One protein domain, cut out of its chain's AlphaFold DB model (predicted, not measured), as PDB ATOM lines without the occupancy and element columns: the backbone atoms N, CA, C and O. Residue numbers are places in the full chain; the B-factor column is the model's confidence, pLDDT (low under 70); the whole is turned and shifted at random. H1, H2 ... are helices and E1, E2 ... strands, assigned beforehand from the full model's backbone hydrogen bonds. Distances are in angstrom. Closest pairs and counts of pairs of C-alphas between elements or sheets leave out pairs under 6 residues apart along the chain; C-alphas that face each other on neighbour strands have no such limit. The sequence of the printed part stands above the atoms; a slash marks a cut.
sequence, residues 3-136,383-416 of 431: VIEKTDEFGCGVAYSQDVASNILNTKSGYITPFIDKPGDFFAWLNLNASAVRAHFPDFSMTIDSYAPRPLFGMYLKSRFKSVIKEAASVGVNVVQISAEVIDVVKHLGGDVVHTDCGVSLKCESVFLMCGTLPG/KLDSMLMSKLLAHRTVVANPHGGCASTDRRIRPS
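This is residues 3 to 136 and 383 to 416 of the 431 residues of the protein "NAD_binding_9 domain-containing protein" of Pseudomonas brassicae (UniProt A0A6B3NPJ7). The model has two lobes: in one, a small three-stranded sheet, E3 E4 E5, has H4 beside its edge and the short strand pairs E7 E8 and E6 E9 near by; in the other, H1 and H2 lie near the first part of the long helix H3 amid long loops. The short parallel pair E1 E2 lies between the lobes, and the far end of H3 sticks out with residues 87 to 92. The 168 printed residues hold four named helices and nine named strands, in the order E1 H1 H2 H3 E2 E3 E4 E5 E6 H4 E7 E8 E9; the class is mixed, with 80 residues, under half, in named elements. The sheet E3 - E4 - E5 is antiparallel, and the whole is only just compact, close to loose, with a radius of gyration of the C-alphas of 18.5 A and spans of 53 by 40 by 31 A.

Start at E3, residues 102 to 108, E4, residues 111 to 116, and E5, residues 121 to 124: a meander of two hairpins, each strand the antiparallel neighbour of the one before. Look for N 106 and O 113 at 2.9 A, and N 114 and O 122 at 2.8 A. H4, residues 387 to 394, stands at the sheet's level, at a height of 0.1 A; its closest C-alphas to E3 are those of Leu 388 and Ile 103, 4.4 A apart. The hairpin of E7, residues 398 to 400, and E8, residues 406 to 408, has N 399 and O 407 at 2.9 A. E6, residues 127 to 129, and E9, residues 413 to 415, are parallel, with N 414 and O 127 at 3.0 A. E1, residues 3 to 5, and E2, residues 96 to 99, are parallel too, with N 3 and O 96 at 2.9 A. With H1, residues 41 to 48, H2, residues 50 to 56, and H3, residues 70 to 90, between them, they form a strand-helix-strand unit, two parallel neighbour strands joined through helices. H1 touches residues 73 to 76 of H3, about perpendicular at 84 degrees, closest at the C-alphas of Phe 42 and Tyr 76, 6.9 A. H2 is close to H1 but not clearly touching, closest at the C-alphas of Val 53 and Leu 46, 7.0 A. In the four helices every O i to N i+4 pair is within hydrogen-bond range.

Find C-alpha 102 at (77.102, 149.275, 122.149); from there E3 runs 16.8 A, and E4 comes back over 16.2 A. H3 runs 30.5 A, from C-alpha 70 at (69.312, 172.315, 115.299) to C-alpha 90 at (98.633, 167.182, 121.797).

The C-alphas farthest apart, those of Asp 59 and Leu 109, are 55.8 A apart. Residues 137 to 382 are not printed; C-alphas 136 and 383 are 5.7 A apart across this cut. The links E1 to H1, 35 residues, and H2 to H3, 13 residues, are long. Mean pLDDT of the printed part is 90.6, and residues 109 to 110, 410 to 411 and 413 to 416 are under 70.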
ATOM      1  N   VAL A   3      85.757 156.169 121.943       95.69
ATOM      2  CA  VAL A   3      84.460 156.825 121.752       95.69
ATOM      3  C   VAL A   3      83.688 155.984 120.749       95.69
ATOM      4  O   VAL A   3      84.152 155.787 119.629       95.69
ATOM      5  N   ILE A   4      82.540 155.464 121.174       95.75
ATOM      6  CA  ILE A   4      81.722 154.549 120.380       95.75
ATOM      7  C   ILE A   4      80.395 155.246 120.088       95.75
ATOM      8  O   ILE A   4      79.740 155.714 121.021       95.75
ATOM      9  N   GLU A   5      80.033 155.346 118.814       94.12
ATOM     10  CA  GLU A   5      78.802 155.977 118.331       94.12
ATOM     11  C   GLU A   5      78.102 155.014 117.371       94.12
ATOM     12  O   GLU A   5      78.754 154.370 116.555       94.12
ATOM     13  N   LYS A   6      76.774 154.905 117.476       92.56
ATOM     14  CA  LYS A   6      75.960 153.996 116.656       92.56
ATOM     15  C   LYS A   6      76.012 154.362 115.172       92.56
ATOM     16  O   LYS A   6      75.830 153.507 114.315       92.56
ATOM     17  N   THR A   7      76.219 155.641 114.882       90.19
ATOM     18  CA  THR A   7      76.312 156.189 113.524       90.19
ATOM     19  C   THR A   7      77.748 156.582 113.180       90.19
ATOM     20  O   THR A   7      78.615 156.638 114.047       90.19
ATOM     21  N   ASP A   8      77.991 156.956 111.924       89.62
ATOM     22  CA  ASP A   8      79.262 157.570 111.519       89.62
ATOM     23  C   ASP A   8      79.362 159.067 111.886       89.62
ATOM     24  O   ASP A   8      80.372 159.727 111.623       89.62
ATOM     25  N   GLU A   9      78.324 159.638 112.509       90.62
ATOM     26  CA  GLU A   9      78.245 161.060 112.836       90.62
ATOM     27  C   GLU A   9      78.614 161.360 114.295       90.62
ATOM     28  O   GLU A   9      77.769 161.600 115.159       90.62
ATOM     29  N   PHE A  10      79.915 161.443 114.574       94.25
ATOM     30  CA  PHE A  10      80.393 161.766 115.915       94.25
ATOM     31  C   PHE A  10      80.153 163.232 116.314       94.25
ATOM     32  O   PHE A  10      80.440 164.170 115.567       94.25
ATOM     33  N   GLY A  11      79.721 163.433 117.560       91.69
ATOM     34  CA  GLY A  11      79.769 164.720 118.260       91.69
ATOM     35  C   GLY A  11      78.465 165.520 118.295       91.69
ATOM     36  O   GLY A  11      78.270 166.269 119.249       91.69
ATOM     37  N   CYS A  12      77.553 165.368 117.329       90.50
ATOM     38  CA  CYS A  12      76.275 166.100 117.347       90.50
ATOM     39  C   CYS A  12      75.203 165.423 118.211       90.50
ATOM     40  O   CYS A  12      74.416 166.113 118.854       90.50
ATOM     41  N   GLY A  13      75.174 164.088 118.253       89.00
ATOM     42  CA  GLY A  13      74.094 163.322 118.876       89.00
ATOM     43  C   GLY A  13      72.745 163.476 118.155       89.00
ATOM     44  O   GLY A  13      72.561 164.341 117.300       89.00
ATOM     45  N   VAL A  14      71.770 162.642 118.531       85.88
ATOM     46  CA  VAL A  14      70.466 162.536 117.839       85.88
ATOM     47  C   VAL A  14      69.716 163.872 117.775       85.88
ATOM     48  O   VAL A  14      69.176 164.231 116.735       85.88
ATOM     49  N   ALA A  15      69.727 164.653 118.862       86.62
ATOM     50  CA  ALA A  15      68.963 165.901 118.967       86.62
ATOM     51  C   ALA A  15      69.429 167.027 118.020       86.62
ATOM     52  O   ALA A  15      68.689 167.992 117.822       86.62
ATOM     53  N   TYR A  16      70.650 166.924 117.488       93.81
ATOM     54  CA  TYR A  16      71.262 167.909 116.592       93.81
ATOM     55  C   TYR A  16      71.781 167.260 115.300       93.81
ATOM     56  O   TYR A  16      72.640 167.825 114.626       93.81
ATOM     57  N   SER A  17      71.299 166.056 114.989       92.19
ATOM     58  CA  SER A  17      71.565 165.378 113.720       92.19
ATOM     59  C   SER A  17      70.909 166.121 112.548       92.19
ATOM     60  O   SER A  17      70.189 167.106 112.743       92.19
ATOM     61  N   GLN A  18      71.211 165.694 111.320       93.38
ATOM     62  CA  GLN A  18      70.625 166.292 110.125       93.38
ATOM     63  C   GLN A  18      69.100 166.100 110.115       93.38
ATOM     64  O   GLN A  18      68.611 164.987 110.265       93.38
ATOM     65  N   ASP A  19      68.360 167.191 109.924       95.00
ATOM     66  CA  ASP A  19      66.895 167.220 109.880       95.00
ATOM     67  C   ASP A  19      66.437 168.516 109.171       95.00
ATOM     68  O   ASP A  19      67.260 169.256 108.621       95.00
ATOM     69  N   VAL A  20      65.138 168.817 109.182       95.38
ATOM     70  CA  VAL A  20      64.559 170.055 108.638       95.38
ATOM     71  C   VAL A  20      65.065 171.308 109.363       95.38
ATOM     72  O   VAL A  20      65.268 171.322 110.579       95.38
ATOM     73  N   ALA A  21      65.218 172.406 108.617       95.19
ATOM     74  CA  ALA A  21      65.665 173.689 109.166       95.19
ATOM     75  C   ALA A  21      64.640 174.334 110.121       95.19
ATOM     76  O   ALA A  21      65.018 175.140 110.971       95.19
ATOM     77  N   SER A  22      63.368 173.939 110.017       95.06
ATOM     78  CA  SER A  22      62.276 174.391 110.885       95.06
ATOM     79  C   SER A  22      62.415 173.914 112.336       95.06
ATOM     80  O   SER A  22      61.904 174.556 113.258       95.06
ATOM     81  N   ASN A  23      63.180 172.841 112.565       95.12
ATOM     82  CA  ASN A  23      63.533 172.353 113.893       95.12
ATOM     83  C   ASN A  23      64.605 173.258 114.507       95.12
ATOM     84  O   ASN A  23      65.797 172.945 114.509       95.12
ATOM     85  N   ILE A  24      64.181 174.395 115.046       96.75
ATOM     86  CA  ILE A  24      65.065 175.379 115.675       96.75
ATOM     87  C   ILE A  24      65.398 175.032 117.134       96.75
ATOM     88  O   ILE A  24      64.740 174.222 117.805       96.75
ATOM     89  N   LEU A  25      66.483 175.622 117.630       95.69
ATOM     90  CA  LEU A  25      66.848 175.620 119.042       95.69
ATOM     91  C   LEU A  25      65.808 176.379 119.872       95.69
ATOM     92  O   LEU A  25      65.197 177.333 119.416       95.69
ATOM     93  N   ASN A  26      65.676 176.021 121.145       92.38
ATOM     94  CA  ASN A  26      64.853 176.753 122.117       92.38
ATOM     95  C   ASN A  26      65.668 177.718 123.005       92.38
ATOM     96  O   ASN A  26      65.158 178.277 123.979       92.38
ATOM     97  N   THR A  27      66.954 177.874 122.693       91.31
ATOM     98  CA  THR A  27      67.908 178.771 123.353       91.31
ATOM     99  C   THR A  27      68.583 179.604 122.271       91.31
ATOM    100  O   THR A  27      68.989 179.048 121.252       91.31
ATOM    101  N   LYS A  28      68.697 180.918 122.487       92.81
ATOM    102  CA  LYS A  28      69.268 181.828 121.487       92.81
ATOM    103  C   LYS A  28      70.744 181.517 121.238       92.81
ATOM    104  O   LYS A  28      71.456 181.055 122.140       92.81
ATOM    105  N   SER A  29      71.208 181.827 120.034       94.19
ATOM    106  CA  SER A  29      72.552 181.495 119.547       94.19
ATOM    107  C   SER A  29      73.674 182.058 120.428       94.19
ATOM    108  O   SER A  29      74.681 181.387 120.638       94.19
ATOM    109  N   GLY A  30      73.488 183.242 121.017       91.81
ATOM    110  CA  GLY A  30      74.438 183.839 121.959       91.81
ATOM    111  C   GLY A  30      74.546 183.135 123.315       91.81
ATOM    112  O   GLY A  30      75.552 183.281 124.006       91.81
ATOM    113  N   TYR A  31      73.532 182.363 123.716       88.38
ATOM    114  CA  TYR A  31      73.480 181.744 125.044       88.38
ATOM    115  C   TYR A  31      73.839 180.265 125.049       88.38
ATOM    116  O   TYR A  31      74.361 179.792 126.065       88.38
ATOM    117  N   ILE A  32      73.533 179.537 123.974       91.12
ATOM    118  CA  ILE A  32      73.759 178.096 123.915       91.12
ATOM    119  C   ILE A  32      75.254 177.781 123.784       91.12
ATOM    120  O   ILE A  32      75.974 178.359 122.975       91.12
ATOM    121  N   THR A  33      75.734 176.863 124.617       91.06
ATOM    122  CA  THR A  33      77.116 176.375 124.596       91.06
ATOM    123  C   THR A  33      77.191 175.053 125.369       91.06
ATOM    124  O   THR A  33      76.482 174.904 126.370       91.06
ATOM    125  N   PRO A  34      78.006 174.076 124.932       89.00
ATOM    126  CA  PRO A  34      78.308 172.886 125.720       89.00
ATOM    127  C   PRO A  34      79.371 173.151 126.802       89.00
ATOM    128  O   PRO A  34      79.577 172.297 127.661       89.00
ATOM    129  N   PHE A  35      80.041 174.311 126.773       88.38
ATOM    130  CA  PHE A  35      81.144 174.664 127.665       88.38
ATOM    131  C   PHE A  35      80.684 175.642 128.752       88.38
ATOM    132  O   PHE A  35      80.194 176.734 128.453       88.38
ATOM    133  N   ILE A  36      80.873 175.267 130.020       80.06
ATOM    134  CA  ILE A  36      80.484 176.081 131.189       80.06
ATOM    135  C   ILE A  36      81.217 177.430 131.197       80.06
ATOM    136  O   ILE A  36      80.634 178.460 131.535       80.06
ATOM    137  N   ASP A  37      82.486 177.408 130.807       85.06
ATOM    138  CA  ASP A  37      83.455 178.501 130.844       85.06
ATOM    139  C   ASP A  37      83.480 179.351 129.564       85.06
ATOM    140  O   ASP A  37      84.128 180.394 129.540       85.06
ATOM    141  N   LYS A  38      82.753 178.953 128.508       89.56
ATOM    142  CA  LYS A  38      82.747 179.656 127.209       89.56
ATOM    143  C   LYS A  38      81.331 180.067 126.789       89.56
ATOM    144  O   LYS A  38      80.748 179.473 125.873       89.56
ATOM    145  N   PRO A  39      80.723 181.065 127.459       88.25
ATOM    146  CA  PRO A  39      79.482 181.672 126.985       88.25
ATOM    147  C   PRO A  39      79.678 182.304 125.600       88.25
ATOM    148  O   PRO A  39      80.721 182.889 125.328       88.25
ATOM    149  N   GLY A  40      78.680 182.184 124.720       91.69
ATOM    150  CA  GLY A  40      78.746 182.739 123.363       91.69
ATOM    151  C   GLY A  40      79.637 181.968 122.384       91.69
ATOM    152  O   GLY A  40      79.781 182.401 121.243       91.69
ATOM    153  N   ASP A  41      80.199 180.820 122.782       96.19
ATOM    154  CA  ASP A  41      81.123 180.047 121.944       96.19
ATOM    155  C   ASP A  41      80.506 179.611 120.604       96.19
ATOM    156  O   ASP A  41      81.172 179.665 119.568       96.19
ATOM    157  N   PHE A  42      79.220 179.244 120.602       97.69
ATOM    158  CA  PHE A  42      78.499 178.926 119.372       97.69
ATOM    159  C   PHE A  42      78.364 180.147 118.456       97.69
ATOM    160  O   PHE A  42      78.678 180.059 117.273       97.69
ATOM    161  N   PHE A  43      77.967 181.305 118.991       97.25
ATOM    162  CA  PHE A  43      77.841 182.527 118.194       97.25
ATOM    163  C   PHE A  43      79.190 183.015 117.645       97.25
ATOM    164  O   PHE A  43      79.278 183.448 116.497       97.25
ATOM    165  N   ALA A  44      80.272 182.883 118.417       97.38
ATOM    166  CA  ALA A  44      81.623 183.140 117.922       97.38
ATOM    167  C   ALA A  44      81.983 182.199 116.759       97.38
ATOM    168  O   ALA A  44      82.501 182.648 115.735       97.38
ATOM    169  N   TRP A  45      81.653 180.908 116.874       97.81
ATOM    170  CA  TRP A  45      81.853 179.944 115.791       97.81
ATOM    171  C   TRP A  45      81.015 180.269 114.550       97.81
ATOM    172  O   TRP A  45      81.539 180.168 113.441       97.81
ATOM    173  N   LEU A  46      79.762 180.707 114.709       98.00
ATOM    174  CA  LEU A  46      78.909 181.137 113.597       98.00
ATOM    175  C   LEU A  46      79.568 182.273 112.800       98.00
ATOM    176  O   LEU A  46      79.684 182.174 111.582       98.00
ATOM    177  N   ASN A  47      80.089 183.298 113.485       97.31
ATOM    178  CA  ASN A  47      80.779 184.420 112.839       97.31
ATOM    179  C   ASN A  47      82.042 183.981 112.084       97.31
ATOM    180  O   ASN A  47      82.263 184.404 110.951       97.31
ATOM    181  N   LEU A  48      82.846 183.091 112.675       97.69
ATOM    182  CA  LEU A  48      84.049 182.552 112.029       97.69
ATOM    183  C   LEU A  48      83.738 181.691 110.794       97.69
ATOM    184  O   LEU A  48      84.590 181.546 109.924       97.69
ATOM    185  N   ASN A  49      82.529 181.130 110.706       97.31
ATOM    186  CA  ASN A  49      82.106 180.230 109.632       97.31
ATOM    187  C   ASN A  49      80.983 180.827 108.765       97.31
ATOM    188  O   ASN A  49      80.300 180.085 108.057       97.31
ATOM    189  N   ALA A  50      80.795 182.152 108.783       96.62
ATOM    190  CA  ALA A  50      79.636 182.831 108.197       96.62
ATOM    191  C   ALA A  50      79.345 182.436 106.737       96.62
ATOM    192  O   ALA A  50      78.189 182.225 106.372       96.62
ATOM    193  N   SER A  51      80.382 182.283 105.905       96.06
ATOM    194  CA  SER A  51      80.225 181.865 104.504       96.06
ATOM    195  C   SER A  51      79.654 180.449 104.374       96.06
ATOM    196  O   SER A  51      78.756 180.221 103.569       96.06
ATOM    197  N   ALA A  52      80.135 179.504 105.188       95.19
ATOM    198  CA  ALA A  52      79.634 178.131 105.191       95.19
ATOM    199  C   ALA A  52      78.210 178.056 105.755       95.19
ATOM    200  O   ALA A  52      77.379 177.327 105.214       95.19
ATOM    201  N   VAL A  53      77.915 178.841 106.798       96.38
ATOM    202  CA  VAL A  53      76.568 178.952 107.373       96.38
ATOM    203  C   VAL A  53      75.583 179.460 106.322       96.38
ATOM    204  O   VAL A  53      74.571 178.809 106.090       96.38
ATOM    205  N   ARG A  54      75.908 180.554 105.620       95.62
ATOM    206  CA  ARG A  54      75.049 181.130 104.572       95.62
ATOM    207  C   ARG A  54      74.801 180.168 103.409       95.62
ATOM    208  O   ARG A  54      73.725 180.193 102.830       95.62
ATOM    209  N   ALA A  55      75.779 179.328 103.071       95.62
ATOM    210  CA  ALA A  55      75.632 178.341 102.004       95.62
ATOM    211  C   ALA A  55      74.654 177.206 102.360       95.62
ATOM    212  O   ALA A  55      73.937 176.736 101.484       95.62
ATOM    213  N   HIS A  56      74.618 176.767 103.625       94.12
ATOM    214  CA  HIS A  56      73.770 175.648 104.063       94.12
ATOM    215  C   HIS A  56      72.415 176.096 104.630       94.12
ATOM    216  O   HIS A  56      71.445 175.349 104.554       94.12
ATOM    217  N   PHE A  57      72.346 177.304 105.198       95.88
ATOM    218  CA  PHE A  57      71.155 177.878 105.826       95.88
ATOM    219  C   PHE A  57      70.956 179.325 105.346       95.88
ATOM    220  O   PHE A  57      71.166 180.262 106.120       95.88
ATOM    221  N   PRO A  58      70.596 179.531 104.066       94.62
ATOM    222  CA  PRO A  58      70.504 180.867 103.472       94.62
ATOM    223  C   PRO A  58      69.458 181.765 104.148       94.62
ATOM    224  O   PRO A  58      69.674 182.971 104.241       94.62
ATOM    225  N   ASP A  59      68.384 181.177 104.682       92.94
ATOM    226  CA  ASP A  59      67.285 181.902 105.337       92.94
ATOM    227  C   ASP A  59      67.541 182.185 106.827       92.94
ATOM    228  O   ASP A  59      66.750 182.853 107.495       92.94
ATOM    229  N   PHE A  60      68.648 181.685 107.387       94.62
ATOM    230  CA  PHE A  60      68.968 181.905 108.792       94.62
ATOM    231  C   PHE A  60      69.573 183.297 109.010       94.62
ATOM    232  O   PHE A  60      70.715 183.580 108.636       94.62
ATOM    233  N   SER A  61      68.824 184.158 109.703       92.81
ATOM    234  CA  SER A  61      69.342 185.435 110.191       92.81
ATOM    235  C   SER A  61      70.305 185.201 111.354       92.81
ATOM    236  O   SER A  61      69.900 184.819 112.452       92.81
ATOM    237  N   MET A  62      71.597 185.424 111.127       93.31
ATOM    238  CA  MET A  62      72.646 185.177 112.114       93.31
ATOM    239  C   MET A  62      72.792 186.364 113.079       93.31
ATOM    240  O   MET A  62      73.632 187.240 112.881       93.31
ATOM    241  N   THR A  63      71.991 186.381 114.146       94.12
ATOM    242  CA  THR A  63      72.098 187.356 115.244       94.12
ATOM    243  C   THR A  63      72.314 186.658 116.586       94.12
ATOM    244  O   THR A  63      72.102 185.449 116.715       94.12
ATOM    245  N   ILE A  64      72.740 187.415 117.602       92.69
ATOM    246  CA  ILE A  64      72.947 186.880 118.955       92.69
ATOM    247  C   ILE A  64      71.642 186.341 119.565       92.69
ATOM    248  O   ILE A  64      71.667 185.368 120.327       92.69
ATOM    249  N   ASP A  65      70.510 186.933 119.183       92.56
ATOM    250  CA  ASP A  65      69.181 186.601 119.685       92.56
ATOM    251  C   ASP A  65      68.434 185.569 118.835       92.56
ATOM    252  O   ASP A  65      67.416 185.049 119.284       92.56
ATOM    253  N   SER A  66      68.960 185.205 117.663       93.81
ATOM    254  CA  SER A  66      68.318 184.239 116.772       93.81
ATOM    255  C   SER A  66      68.328 182.821 117.340       93.81
ATOM    256  O   SER A  66      69.322 182.363 117.923       93.81
ATOM    257  N   TYR A  67      67.263 182.076 117.069       95.81
ATOM    258  CA  TYR A  67      67.179 180.639 117.311       95.81
ATOM    259  C   TYR A  67      67.660 179.877 116.074       95.81
ATOM    260  O   TYR A  67      66.966 179.792 115.067       95.81
ATOM    261  N   ALA A  68      68.881 179.342 116.132       97.12
ATOM    262  CA  ALA A  68      69.450 178.610 115.003       97.12
ATOM    263  C   ALA A  68      68.727 177.271 114.756       97.12
ATOM    264  O   ALA A  68      68.297 176.633 115.722       97.12
ATOM    265  N   PRO A  69      68.661 176.789 113.501       97.38
ATOM    266  CA  PRO A  69      68.313 175.402 113.205       97.38
ATOM    267  C   PRO A  69      69.173 174.420 114.015       97.38
ATOM    268  O   PRO A  69      70.388 174.595 114.146       97.38
ATOM    269  N   ARG A  70      68.577 173.352 114.551       96.62
ATOM    270  CA  ARG A  70      69.312 172.315 115.299       96.62
ATOM    271  C   ARG A  70      70.427 171.653 114.485       96.62
ATOM    272  O   ARG A  70      71.502 171.493 115.065       96.62
ATOM    273  N   PRO A  71      70.257 171.346 113.182       96.62
ATOM    274  CA  PRO A  71      71.349 170.801 112.372       96.62
ATOM    275  C   PRO A  71      72.557 171.750 112.275       96.62
ATOM    276  O   PRO A  71      73.703 171.300 112.283       96.62
ATOM    277  N   LEU A  72      72.330 173.072 112.280       97.75
ATOM    278  CA  LEU A  72      73.407 174.069 112.303       97.75
ATOM    279  C   LEU A  72      74.195 174.019 113.623       97.75
ATOM    280  O   LEU A  72      75.427 174.068 113.623       97.75
ATOM    281  N   PHE A  73      73.511 173.849 114.756       97.88
ATOM    282  CA  PHE A  73      74.192 173.586 116.028       97.88
ATOM    283  C   PHE A  73      74.935 172.239 116.009       97.88
ATOM    284  O   PHE A  73      76.039 172.133 116.545       97.88
ATOM    285  N   GLY A  74      74.394 171.231 115.322       96.69
ATOM    286  CA  GLY A  74      75.061 169.954 115.061       96.69
ATOM    287  C   GLY A  74      76.391 170.100 114.322       96.69
ATOM    288  O   GLY A  74      77.388 169.503 114.733       96.69
ATOM    289  N   MET A  75      76.449 170.942 113.284       96.75
ATOM    290  CA  MET A  75      77.695 171.262 112.570       96.75
ATOM    291  C   MET A  75      78.749 171.868 113.505       96.75
ATOM    292  O   MET A  75      79.919 171.476 113.468       96.75
ATOM    293  N   TYR A  76      78.330 172.782 114.380       97.62
ATOM    294  CA  TYR A  76      79.194 173.353 115.409       97.62
ATOM    295  C   TYR A  76      79.720 172.286 116.379       97.62
ATOM    296  O   TYR A  76      80.928 172.226 116.627       97.62
ATOM    297  N   LEU A  77      78.856 171.405 116.890       97.31
ATOM    298  CA  LEU A  77      79.264 170.339 117.809       97.31
ATOM    299  C   LEU A  77      80.249 169.363 117.155       97.31
ATOM    300  O   LEU A  77      81.267 169.035 117.764       97.31
ATOM    301  N   LYS A  78      80.025 168.977 115.890       95.94
ATOM    302  CA  LYS A  78      80.976 168.179 115.092       95.94
ATOM    303  C   LYS A  78      82.328 168.887 114.966       95.94
ATOM    304  O   LYS A  78      83.380 168.268 115.134       95.94
ATOM    305  N   SER A  79      82.321 170.197 114.704       96.25
ATOM    306  CA  SER A  79      83.545 171.006 114.651       96.25
ATOM    307  C   SER A  79      84.273 171.020 115.997       96.25
ATOM    308  O   SER A  79      85.493 170.862 116.027       96.25
ATOM    309  N   ARG A  80      83.553 171.192 117.111       96.12
ATOM    310  CA  ARG A  80      84.139 171.206 118.459       96.12
ATOM    311  C   ARG A  80      84.674 169.847 118.874       96.12
ATOM    312  O   ARG A  80      85.776 169.791 119.408       96.12
ATOM    313  N   PHE A  81      83.966 168.771 118.557       95.75
ATOM    314  CA  PHE A  81      84.425 167.408 118.791       95.75
ATOM    315  C   PHE A  81      85.772 167.141 118.101       95.75
ATOM    316  O   PHE A  81      86.721 166.699 118.746       95.75
ATOM    317  N   LYS A  82      85.909 167.527 116.823       95.44
ATOM    318  CA  LYS A  82      87.186 167.434 116.092       95.44
ATOM    319  C   LYS A  82      88.305 168.240 116.757       95.44
ATOM    320  O   LYS A  82      89.434 167.761 116.822       95.44
ATOM    321  N   SER A  83      88.016 169.447 117.244       94.81
ATOM    322  CA  SER A  83      89.010 170.271 117.947       94.81
ATOM    323  C   SER A  83      89.452 169.646 119.271       94.81
ATOM    324  O   SER A  83      90.648 169.587 119.531       94.81
ATOM    325  N   VAL A  84      88.513 169.122 120.065       94.00
ATOM    326  CA  VAL A  84      88.812 168.465 121.348       94.00
ATOM    327  C   VAL A  84      89.652 167.203 121.144       94.00
ATOM    328  O   VAL A  84      90.580 166.967 121.908       94.00
ATOM    329  N   ILE A  85      89.408 166.420 120.088       95.81
ATOM    330  CA  ILE A  85      90.263 165.264 119.759       95.81
ATOM    331  C   ILE A  85      91.697 165.698 119.438       95.81
ATOM    332  O   ILE A  85      92.647 165.053 119.879       95.81
ATOM    333  N   LYS A  86      91.875 166.791 118.686       95.94
ATOM    334  CA  LYS A  86      93.212 167.319 118.373       95.94
ATOM    335  C   LYS A  86      93.943 167.808 119.624       95.94
ATOM    336  O   LYS A  86      95.138 167.566 119.754       95.94
ATOM    337  N   GLU A  87      93.233 168.467 120.533       95.25
ATOM    338  CA  GLU A  87      93.770 168.909 121.824       95.25
ATOM    339  C   GLU A  87      94.134 167.721 122.725       95.25
ATOM    340  O   GLU A  87      95.210 167.693 123.308       95.25
ATOM    341  N   ALA A  88      93.298 166.682 122.773       95.75
ATOM    342  CA  ALA A  88      93.618 165.450 123.489       95.75
ATOM    343  C   ALA A  88      94.908 164.804 122.948       95.75
ATOM    344  O   ALA A  88      95.786 164.410 123.719       95.75
ATOM    345  N   ALA A  89      95.071 164.760 121.623       95.88
ATOM    346  CA  ALA A  89      96.270 164.215 120.999       95.88
ATOM    347  C   ALA A  89      97.542 165.017 121.337       95.88
ATOM    348  O   ALA A  89      98.598 164.411 121.522       95.88
ATOM    349  N   SER A  90      97.462 166.349 121.469       96.62
ATOM    350  CA  SER A  90      98.633 167.182 121.797       96.62
ATOM    351  C   SER A  90      99.157 166.966 123.218       96.62
ATOM    352  O   SER A  90     100.332 167.225 123.476       96.62
ATOM    353  N   VAL A  91      98.325 166.435 124.118       97.00
ATOM    354  CA  VAL A  91      98.708 166.036 125.483       97.00
ATOM    355  C   VAL A  91      98.914 164.520 125.630       97.00
ATOM    356  O   VAL A  91      98.978 164.004 126.742       97.00
ATOM    357  N   GLY A  92      99.028 163.790 124.514       96.56
ATOM    358  CA  GLY A  92      99.328 162.353 124.501       96.56
ATOM    359  C   GLY A  92      98.126 161.431 124.733       96.56
ATOM    360  O   GLY A  92      98.304 160.226 124.916       96.56
ATOM    361  N   VAL A  93      96.894 161.948 124.704       96.44
ATOM    362  CA  VAL A  93      95.673 161.141 124.833       96.44
ATOM    363  C   VAL A  93      95.203 160.687 123.454       96.44
ATOM    364  O   VAL A  93      94.651 161.459 122.673       96.44
ATOM    365  N   ASN A  94      95.374 159.395 123.163       94.81
ATOM    366  CA  ASN A  94      94.848 158.797 121.939       94.81
ATOM    367  C   ASN A  94      93.340 158.506 122.066       94.81
ATOM    368  O   ASN A  94      92.917 157.753 122.956       94.81
ATOM    369  N   VAL A  95      92.537 159.078 121.165       95.81
ATOM    370  CA  VAL A  95      91.083 158.880 121.083       95.81
ATOM    371  C   VAL A  95      90.754 158.057 119.841       95.81
ATOM    372  O   VAL A  95      90.894 158.528 118.715       95.81
ATOM    373  N   VAL A  96      90.281 156.832 120.055       94.75
ATOM    374  CA  VAL A  96      89.856 155.917 118.992       94.75
ATOM    375  C   VAL A  96      88.341 156.016 118.837       94.75
ATOM    376  O   VAL A  96      87.602 155.752 119.786       94.75
ATOM    377  N   GLN A  97      87.894 156.415 117.648       95.06
ATOM    378  CA  GLN A  97      86.482 156.494 117.273       95.06
ATOM    379  C   GLN A  97      86.046 155.166 116.647       95.06
ATOM    380  O   GLN A  97      86.746 154.646 115.780       95.06
ATOM    381  N   ILE A  98      84.921 154.616 117.099       95.31
ATOM    382  CA  ILE A  98      84.383 153.336 116.628       95.31
ATOM    383  C   ILE A  98      82.910 153.526 116.276       95.31
ATOM    384  O   ILE A  98      82.104 153.816 117.159       95.31
ATOM    385  N   SER A  99      82.572 153.359 114.999       95.81
ATOM    386  CA  SER A  99      81.185 153.338 114.531       95.81
ATOM    387  C   SER A  99      80.581 151.964 114.815       95.81
ATOM    388  O   SER A  99      80.857 151.000 114.098       95.81
ATOM    389  N   ALA A 100      79.842 151.846 115.913       95.75
ATOM    390  CA  ALA A 100      79.152 150.627 116.319       95.75
ATOM    391  C   ALA A 100      78.089 150.931 117.384       95.75
ATOM    392  O   ALA A 100      78.240 151.853 118.189       95.75
ATOM    393  N   GLU A 101      77.038 150.119 117.463       95.56
ATOM    394  CA  GLU A 101      76.100 150.197 118.580       95.56
ATOM    395  C   GLU A 101      76.632 149.374 119.754       95.56
ATOM    396  O   GLU A 101      76.834 148.166 119.650       95.56
ATOM    397  N   VAL A 102      76.843 150.012 120.907       96.19
ATOM    398  CA  VAL A 102      77.102 149.275 122.149       96.19
ATOM    399  C   VAL A 102      75.804 148.605 122.585       96.19
ATOM    400  O   VAL A 102      74.820 149.289 122.862       96.19
ATOM    401  N   ILE A 103      75.814 147.278 122.690       96.06
ATOM    402  CA  ILE A 103      74.633 146.478 123.045       96.06
ATOM    403  C   ILE A 103      74.701 145.903 124.457       96.06
ATOM    404  O   ILE A 103      73.678 145.456 124.968       96.06
ATOM    405  N   ASP A 104      75.885 145.864 125.074       94.56
ATOM    406  CA  ASP A 104      76.078 145.285 126.403       94.56
ATOM    407  C   ASP A 104      77.340 145.815 127.094       94.56
ATOM    408  O   ASP A 104      78.317 146.184 126.435       94.56
ATOM    409  N   VAL A 105      77.337 145.792 128.428       93.19
ATOM    410  CA  VAL A 105      78.536 145.994 129.250       93.19
ATOM    411  C   VAL A 105      78.537 144.963 130.373       93.19
ATOM    412  O   VAL A 105      77.716 145.020 131.295       93.19
ATOM    413  N   VAL A 106      79.492 144.039 130.310       90.31
ATOM    414  CA  VAL A 106      79.626 142.920 131.246       90.31
ATOM    415  C   VAL A 106      80.784 143.180 132.201       90.31
ATOM    416  O   VAL A 106      81.895 143.525 131.795       90.31
ATOM    417  N   LYS A 107      80.536 142.997 133.499       82.44
ATOM    418  CA  LYS A 107      81.563 143.163 134.531       82.44
ATOM    419  C   LYS A 107      82.553 142.000 134.488       82.44
ATOM    420  O   LYS A 107      82.143 140.843 134.528       82.44
ATOM    421  N   HIS A 108      83.847 142.306 134.516       78.69
ATOM    422  CA  HIS A 108      84.907 141.314 134.693       78.69
ATOM    423  C   HIS A 108      85.928 141.751 135.757       78.69
ATOM    424  O   HIS A 108      86.149 142.941 136.011       78.69
ATOM    425  N   LEU A 109      86.575 140.762 136.386       68.00
ATOM    426  CA  LEU A 109      87.720 140.976 137.274       68.00
ATOM    427  C   LEU A 109      88.857 141.631 136.468       68.00
ATOM    428  O   LEU A 109      89.438 141.018 135.574       68.00
ATOM    429  N   GLY A 110      89.148 142.901 136.765       69.12
ATOM    430  CA  GLY A 110      90.212 143.675 136.116       69.12
ATOM    431  C   GLY A 110      89.787 144.546 134.927       69.12
ATOM    432  O   GLY A 110      90.660 144.950 134.163       69.12
ATOM    433  N   GLY A 111      88.491 144.814 134.737       77.69
ATOM    434  CA  GLY A 111      87.966 145.770 133.749       77.69
ATOM    435  C   GLY A 111      86.604 145.337 133.213       77.69
ATOM    436  O   GLY A 111      86.336 144.144 133.143       77.69
ATOM    437  N   ASP A 112      85.745 146.282 132.854       85.94
ATOM    438  CA  ASP A 112      84.448 145.985 132.246       85.94
ATOM    439  C   ASP A 112      84.633 145.713 130.744       85.94
ATOM    440  O   ASP A 112      85.505 146.298 130.097       85.94
ATOM    441  N   VAL A 113      83.841 144.803 130.184       92.75
ATOM    442  CA  VAL A 113      83.881 144.452 128.761       92.75
ATOM    443  C   VAL A 113      82.675 145.067 128.070       92.75
ATOM    444  O   VAL A 113      81.532 144.774 128.414       92.75
ATOM    445  N   VAL A 114      82.938 145.937 127.101       95.25
ATOM    446  CA  VAL A 114      81.932 146.588 126.262       95.25
ATOM    447  C   VAL A 114      81.749 145.755 125.001       95.25
ATOM    448  O   VAL A 114      82.718 145.552 124.269       95.25
ATOM    449  N   HIS A 115      80.527 145.291 124.743       96.50
ATOM    450  CA  HIS A 115      80.186 144.525 123.543       96.50
ATOM    451  C   HIS A 115      79.395 145.381 122.560       96.50
ATOM    452  O   HIS A 115      78.458 146.088 122.949       96.50
ATOM    453  N   THR A 116      79.739 145.269 121.282       96.62
ATOM    454  CA  THR A 116      79.043 145.953 120.194       96.62
ATOM    455  C   THR A 116      78.212 144.997 119.339       96.62
ATOM    456  O   THR A 116      78.403 143.780 119.361       96.62
ATOM    457  N   ASP A 117      77.279 145.554 118.576       95.31
ATOM    458  CA  ASP A 117      76.462 144.859 117.576       95.31
ATOM    459  C   ASP A 117      77.291 144.201 116.462       95.31
ATOM    460  O   ASP A 117      76.932 143.134 115.967       95.31
ATOM    461  N   CYS A 118      78.440 144.784 116.119       93.31
ATOM    462  CA  CYS A 118      79.375 144.241 115.135       93.31
ATOM    463  C   CYS A 118      80.324 143.157 115.690       93.31
ATOM    464  O   CYS A 118      81.251 142.734 115.000       93.31
ATOM    465  N   GLY A 119      80.114 142.696 116.929       92.50
ATOM    466  CA  GLY A 119      80.885 141.616 117.558       92.50
ATOM    467  C   GLY A 119      82.223 142.043 118.170       92.50
ATOM    468  O   GLY A 119      82.922 141.216 118.764       92.50
ATOM    469  N   VAL A 120      82.586 143.326 118.086       92.38
ATOM    470  CA  VAL A 120      83.785 143.865 118.737       92.38
ATOM    471  C   VAL A 120      83.568 143.892 120.251       92.38
ATOM    472  O   VAL A 120      82.523 144.306 120.750       92.38
ATOM    473  N   SER A 121      84.573 143.432 120.998       94.31
ATOM    474  CA  SER A 121      84.573 143.457 122.463       94.31
ATOM    475  C   SER A 121      85.790 144.217 122.971       94.31
ATOM    476  O   SER A 121      86.922 143.909 122.598       94.31
ATOM    477  N   LEU A 122      85.561 145.219 123.817       94.25
ATOM    478  CA  LEU A 122      86.598 146.128 124.302       94.25
ATOM    479  C   LEU A 122      86.683 146.054 125.819       94.25
ATOM    480  O   LEU A 122      85.691 146.260 126.513       94.25
ATOM    481  N   LYS A 123      87.883 145.791 126.336       93.62
ATOM    482  CA  LYS A 123      88.145 145.858 127.772       93.62
ATOM    483  C   LYS A 123      88.434 147.304 128.175       93.62
ATOM    484  O   LYS A 123      89.353 147.923 127.644       93.62
ATOM    485  N   CYS A 124      87.676 147.810 129.140       91.12
ATOM    486  CA  CYS A 124      87.735 149.185 129.620       91.12
ATOM    487  C   CYS A 124      87.843 149.215 131.152       91.12
ATOM    488  O   CYS A 124      87.149 148.484 131.852       91.12
ATOM    489  N   GLU A 125      88.685 150.090 131.703       89.81
ATOM    490  CA  GLU A 125      88.764 150.289 133.163       89.81
ATOM    491  C   GLU A 125      87.555 151.050 133.719       89.81
ATOM    492  O   GLU A 125      87.191 150.911 134.887       89.81
ATOM    493  N   SER A 126      86.942 151.889 132.887       87.81
ATOM    494  CA  SER A 126      85.758 152.677 133.215       87.81
ATOM    495  C   SER A 126      84.924 152.912 131.964       87.81
ATOM    496  O   SER A 126      85.463 153.042 130.861       87.81
ATOM    497  N   VAL A 127      83.607 152.982 132.143       90.00
ATOM    498  CA  VAL A 127      82.630 153.157 131.069       90.00
ATOM    499  C   VAL A 127      81.697 154.316 131.416       90.00
ATOM    500  O   VAL A 127      81.022 154.327 132.448       90.00
ATOM    501  N   PHE A 128      81.634 155.298 130.522       89.88
ATOM    502  CA  PHE A 128      80.747 156.454 130.639       89.88
ATOM    503  C   PHE A 128      79.621 156.318 129.619       89.88
ATOM    504  O   PHE A 128      79.872 156.338 128.416       89.88
ATOM    505  N   LEU A 129      78.379 156.186 130.087       88.50
ATOM    506  CA  LEU A 129      77.228 156.056 129.194       88.50
ATOM    507  C   LEU A 129      76.653 157.447 128.923       88.50
ATOM    508  O   LEU A 129      75.971 158.021 129.772       88.50
ATOM    509  N   MET A 130      76.951 157.984 127.741       88.88
ATOM    510  CA  MET A 130      76.568 159.331 127.293       88.88
ATOM    511  C   MET A 130      75.500 159.271 126.186       88.88
ATOM    512  O   MET A 130      75.528 160.041 125.235       88.88
ATOM    513  N   CYS A 131      74.546 158.345 126.314       83.12
ATOM    514  CA  CYS A 131      73.589 157.962 125.265       83.12
ATOM    515  C   CYS A 131      72.516 159.022 124.938       83.12
ATOM    516  O   CYS A 131      71.648 158.790 124.102       83.12
ATOM    517  N   GLY A 132      72.528 160.171 125.619       81.44
ATOM    518  CA  GLY A 132      71.557 161.236 125.399       81.44
ATOM    519  C   GLY A 132      70.113 160.826 125.715       81.44
ATOM    520  O   GLY A 132      69.825 160.210 126.745       81.44
ATOM    521  N   THR A 133      69.198 161.263 124.853       80.75
ATOM    522  CA  THR A 133      67.754 161.014 124.925       80.75
ATOM    523  C   THR A 133      67.438 159.769 124.100       80.75
ATOM    524  O   THR A 133      67.563 159.813 122.881       80.75
ATOM    525  N   LEU A 134      67.032 158.676 124.750       83.75
ATOM    526  CA  LEU A 134      66.694 157.420 124.072       83.75
ATOM    527  C   LEU A 134      65.185 157.331 123.794       83.75
ATOM    528  O   LEU A 134      64.396 157.724 124.662       83.75
ATOM    529  N   PRO A 135      64.755 156.841 122.620       83.12
ATOM    530  CA  PRO A 135      63.339 156.687 122.317       83.12
ATOM    531  C   PRO A 135      62.681 155.665 123.251       83.12
ATOM    532  O   PRO A 135      63.337 154.819 123.864       83.12
ATOM    533  N   GLY A 136      61.362 155.775 123.398       83.56
ATOM    534  CA  GLY A 136      60.580 154.728 124.044       83.56
ATOM    535  C   GLY A 136      60.339 153.565 123.095       83.56
ATOM    536  O   GLY A 136      60.325 153.761 121.883       83.56
ATOM    537  N   LYS A 383      61.191 151.047 129.759       88.50
ATOM    538  CA  LYS A 383      60.382 151.350 128.572       88.50
ATOM    539  C   LYS A 383      61.197 151.956 127.435       88.50
ATOM    540  O   LYS A 383      60.608 152.356 126.435       88.50
ATOM    541  N   LEU A 384      62.513 152.088 127.588       88.81
ATOM    542  CA  LEU A 384      63.386 152.592 126.530       88.81
ATOM    543  C   LEU A 384      63.583 151.530 125.449       88.81
ATOM    544  O   LEU A 384      63.701 150.338 125.747       88.81
ATOM    545  N   ASP A 385      63.652 151.977 124.202       88.44
ATOM    546  CA  ASP A 385      64.065 151.149 123.074       88.44
ATOM    547  C   ASP A 385      65.596 151.146 122.991       88.44
ATOM    548  O   ASP A 385      66.221 151.958 122.309       88.44
ATOM    549  N   SER A 386      66.222 150.319 123.829       90.69
ATOM    550  CA  SER A 386      67.677 150.204 123.897       90.69
ATOM    551  C   SER A 386      68.086 148.825 124.394       90.69
ATOM    552  O   SER A 386      67.840 148.466 125.550       90.69
ATOM    553  N   MET A 387      68.773 148.076 123.527       93.44
ATOM    554  CA  MET A 387      69.340 146.769 123.868       93.44
ATOM    555  C   MET A 387      70.297 146.880 125.059       93.44
ATOM    556  O   MET A 387      70.187 146.115 126.015       93.44
ATOM    557  N   LEU A 388      71.163 147.901 125.045       93.44
ATOM    558  CA  LEU A 388      72.080 148.188 126.142       93.44
ATOM    559  C   LEU A 388      71.342 148.384 127.468       93.44
ATOM    560  O   LEU A 388      71.648 147.699 128.439       93.44
ATOM    561  N   MET A 389      70.351 149.282 127.531       91.50
ATOM    562  CA  MET A 389      69.614 149.516 128.782       91.50
ATOM    563  C   MET A 389      68.895 148.251 129.260       91.50
ATOM    564  O   MET A 389      68.936 147.946 130.452       91.50
ATOM    565  N   SER A 390      68.295 147.492 128.339       92.69
ATOM    566  CA  SER A 390      67.621 146.230 128.653       92.69
ATOM    567  C   SER A 390      68.570 145.222 129.310       92.69
ATOM    568  O   SER A 390      68.276 144.702 130.391       92.69
ATOM    569  N   LYS A 391      69.760 145.011 128.734       94.00
ATOM    570  CA  LYS A 391      70.762 144.092 129.291       94.00
ATOM    571  C   LYS A 391      71.356 144.571 130.613       94.00
ATOM    572  O   LYS A 391      71.470 143.785 131.557       94.00
ATOM    573  N   LEU A 392      71.663 145.864 130.733       91.50
ATOM    574  CA  LEU A 392      72.184 146.424 131.985       91.50
ATOM    575  C   LEU A 392      71.182 146.285 133.139       91.50
ATOM    576  O   LEU A 392      71.603 146.046 134.274       91.50
ATOM    577  N   LEU A 393      69.879 146.414 132.864       91.19
ATOM    578  CA  LEU A 393      68.813 146.149 133.834       91.19
ATOM    579  C   LEU A 393      68.729 144.655 134.171       91.19
ATOM    580  O   LEU A 393      68.686 144.296 135.349       91.19
ATOM    581  N   ALA A 394      68.759 143.779 133.160       93.19
ATOM    582  CA  ALA A 394      68.676 142.329 133.338       93.19
ATOM    583  C   ALA A 394      69.798 141.777 134.234       93.19
ATOM    584  O   ALA A 394      69.566 140.873 135.036       93.19
ATOM    585  N   HIS A 395      71.007 142.331 134.136       90.50
ATOM    586  CA  HIS A 395      72.165 141.902 134.929       90.50
ATOM    587  C   HIS A 395      72.396 142.763 136.183       90.50
ATOM    588  O   HIS A 395      73.382 142.573 136.894       90.50
ATOM    589  N   ARG A 396      71.477 143.694 136.489       89.06
ATOM    590  CA  ARG A 396      71.531 144.616 137.642       89.06
ATOM    591  C   ARG A 396      72.796 145.479 137.695       89.06
ATOM    592  O   ARG A 396      73.217 145.931 138.763       89.06
ATOM    593  N   THR A 397      73.398 145.741 136.539       86.56
ATOM    594  CA  THR A 397      74.470 146.731 136.396       86.56
ATOM    595  C   THR A 397      73.922 148.141 136.603       86.56
ATOM    596  O   THR A 397      74.569 148.978 137.234       86.56
ATOM    597  N   VAL A 398      72.688 148.374 136.154       86.81
ATOM    598  CA  VAL A 398      71.889 149.550 136.512       86.81
ATOM    599  C   VAL A 398      70.563 149.104 137.121       86.81
ATOM    600  O   VAL A 398      70.064 148.018 136.830       86.81
ATOM    601  N   VAL A 399      69.983 149.943 137.976       86.69
ATOM    602  CA  VAL A 399      68.674 149.718 138.599       86.69
ATOM    603  C   VAL A 399      67.771 150.897 138.274       86.69
ATOM    604  O   VAL A 399      68.194 152.049 138.382       86.69
ATOM    605  N   ALA A 400      66.534 150.611 137.872       86.38
ATOM    606  CA  ALA A 400      65.531 151.638 137.624       86.38
ATOM    607  C   ALA A 400      65.244 152.437 138.904       86.38
ATOM    608  O   ALA A 400      65.068 151.870 139.984       86.38
ATOM    609  N   ASN A 401      65.189 153.760 138.783       83.44
ATOM    610  CA  ASN A 401      64.808 154.638 139.880       83.44
ATOM    611  C   ASN A 401      63.278 154.842 139.857       83.44
ATOM    612  O   ASN A 401      62.744 155.165 138.791       83.44
ATOM    613  N   PRO A 402      62.565 154.711 140.997       80.19
ATOM    614  CA  PRO A 402      61.111 154.901 141.067       80.19
ATOM    615  C   PRO A 402      60.613 156.246 140.521       80.19
ATOM    616  O   PRO A 402      59.484 156.351 140.045       80.19
ATOM    617  N   HIS A 403      61.463 157.272 140.558       79.62
ATOM    618  CA  HIS A 403      61.148 158.626 140.112       79.62
ATOM    619  C   HIS A 403      61.571 158.928 138.668       79.62
ATOM    620  O   HIS A 403      61.326 160.026 138.165       79.62
ATOM    621  N   GLY A 404      62.174 157.953 137.989       77.88
ATOM    622  CA  GLY A 404      62.673 158.065 136.625       77.88
ATOM    623  C   GLY A 404      64.185 157.873 136.525       77.88
ATOM    624  O   GLY A 404      64.955 158.315 137.375       77.88
ATOM    625  N   GLY A 405      64.599 157.207 135.451       79.25
ATOM    626  CA  GLY A 405      65.988 156.932 135.125       79.25
ATOM    627  C   GLY A 405      66.553 155.717 135.814       79.25
ATOM    628  O   GLY A 405      65.827 154.796 136.178       79.25
ATOM    629  N   CYS A 406      67.874 155.703 135.956       80.06
ATOM    630  CA  CYS A 406      68.581 154.602 136.579       80.06
ATOM    631  C   CYS A 406      69.714 155.086 137.479       80.06
ATOM    632  O   CYS A 406      70.303 156.143 137.260       80.06
ATOM    633  N   ALA A 407      70.026 154.277 138.482       79.94
ATOM    634  CA  ALA A 407      71.252 154.379 139.251       79.94
ATOM    635  C   ALA A 407      72.182 153.230 138.850       79.94
ATOM    636  O   ALA A 407      71.731 152.102 138.642       79.94
ATOM    637  N   SER A 408      73.478 153.511 138.750       78.25
ATOM    638  CA  SER A 408      74.469 152.450 138.590       78.25
ATOM    639  C   SER A 408      74.731 151.763 139.923       78.25
ATOM    640  O   SER A 408      74.833 152.425 140.957       78.25
ATOM    641  N   THR A 409      74.893 150.442 139.895       73.50
ATOM    642  CA  THR A 409      75.369 149.667 141.050       73.50
ATOM    643  C   THR A 409      76.898 149.628 141.136       73.50
ATOM    644  O   THR A 409      77.444 149.050 142.072       73.50
ATOM    645  N   ASP A 410      77.603 150.232 140.173       69.19
ATOM    646  CA  ASP A 410      79.065 150.240 140.066       69.19
ATOM    647  C   ASP A 410      79.593 151.651 139.773       69.19
ATOM    648  O   ASP A 410      79.149 152.323 138.842       69.19
ATOM    649  N   ARG A 411      80.597 152.100 140.529       66.75
ATOM    650  CA  ARG A 411      81.217 153.423 140.346       66.75
ATOM    651  C   ARG A 411      81.993 153.562 139.027       66.75
ATOM    652  O   ARG A 411      82.248 154.697 138.609       66.75
ATOM    653  N   ARG A 412      82.367 152.442 138.395       70.31
ATOM    654  CA  ARG A 412      83.075 152.385 137.101       70.31
ATOM    655  C   ARG A 412      82.143 152.556 135.904       70.31
ATOM    656  O   ARG A 412      82.610 152.954 134.841       70.31
ATOM    657  N   ILE A 413      80.840 152.330 136.093       68.50
ATOM    658  CA  ILE A 413      79.812 152.548 135.075       68.50
ATOM    659  C   ILE A 413      79.000 153.767 135.482       68.50
ATOM    660  O   ILE A 413      78.245 153.738 136.452       68.50
ATOM    661  N   ARG A 414      79.165 154.867 134.752       69.75
ATOM    662  CA  ARG A 414      78.510 156.138 135.076       69.75
ATOM    663  C   ARG A 414      77.480 156.483 134.003       69.75
ATOM    664  O   ARG A 414      77.864 156.991 132.945       69.75
ATOM    665  N   PRO A 415      76.184 156.206 134.236       58.19
ATOM    666  CA  PRO A 415      75.134 156.662 133.348       58.19
ATOM    667  C   PRO A 415      74.963 158.172 133.474       58.19
ATOM    668  O   PRO A 415      74.572 158.692 134.514       58.19
ATOM    669  N   SER A 416      75.215 158.875 132.376       60.16
ATOM    670  CA  SER A 416      74.778 160.251 132.156       60.16
ATOM    671  C   SER A 416      73.542 160.214 131.260       60.16
ATOM    672  O   SER A 416      73.512 160.719 130.141       60.16
TER     673      SER A 416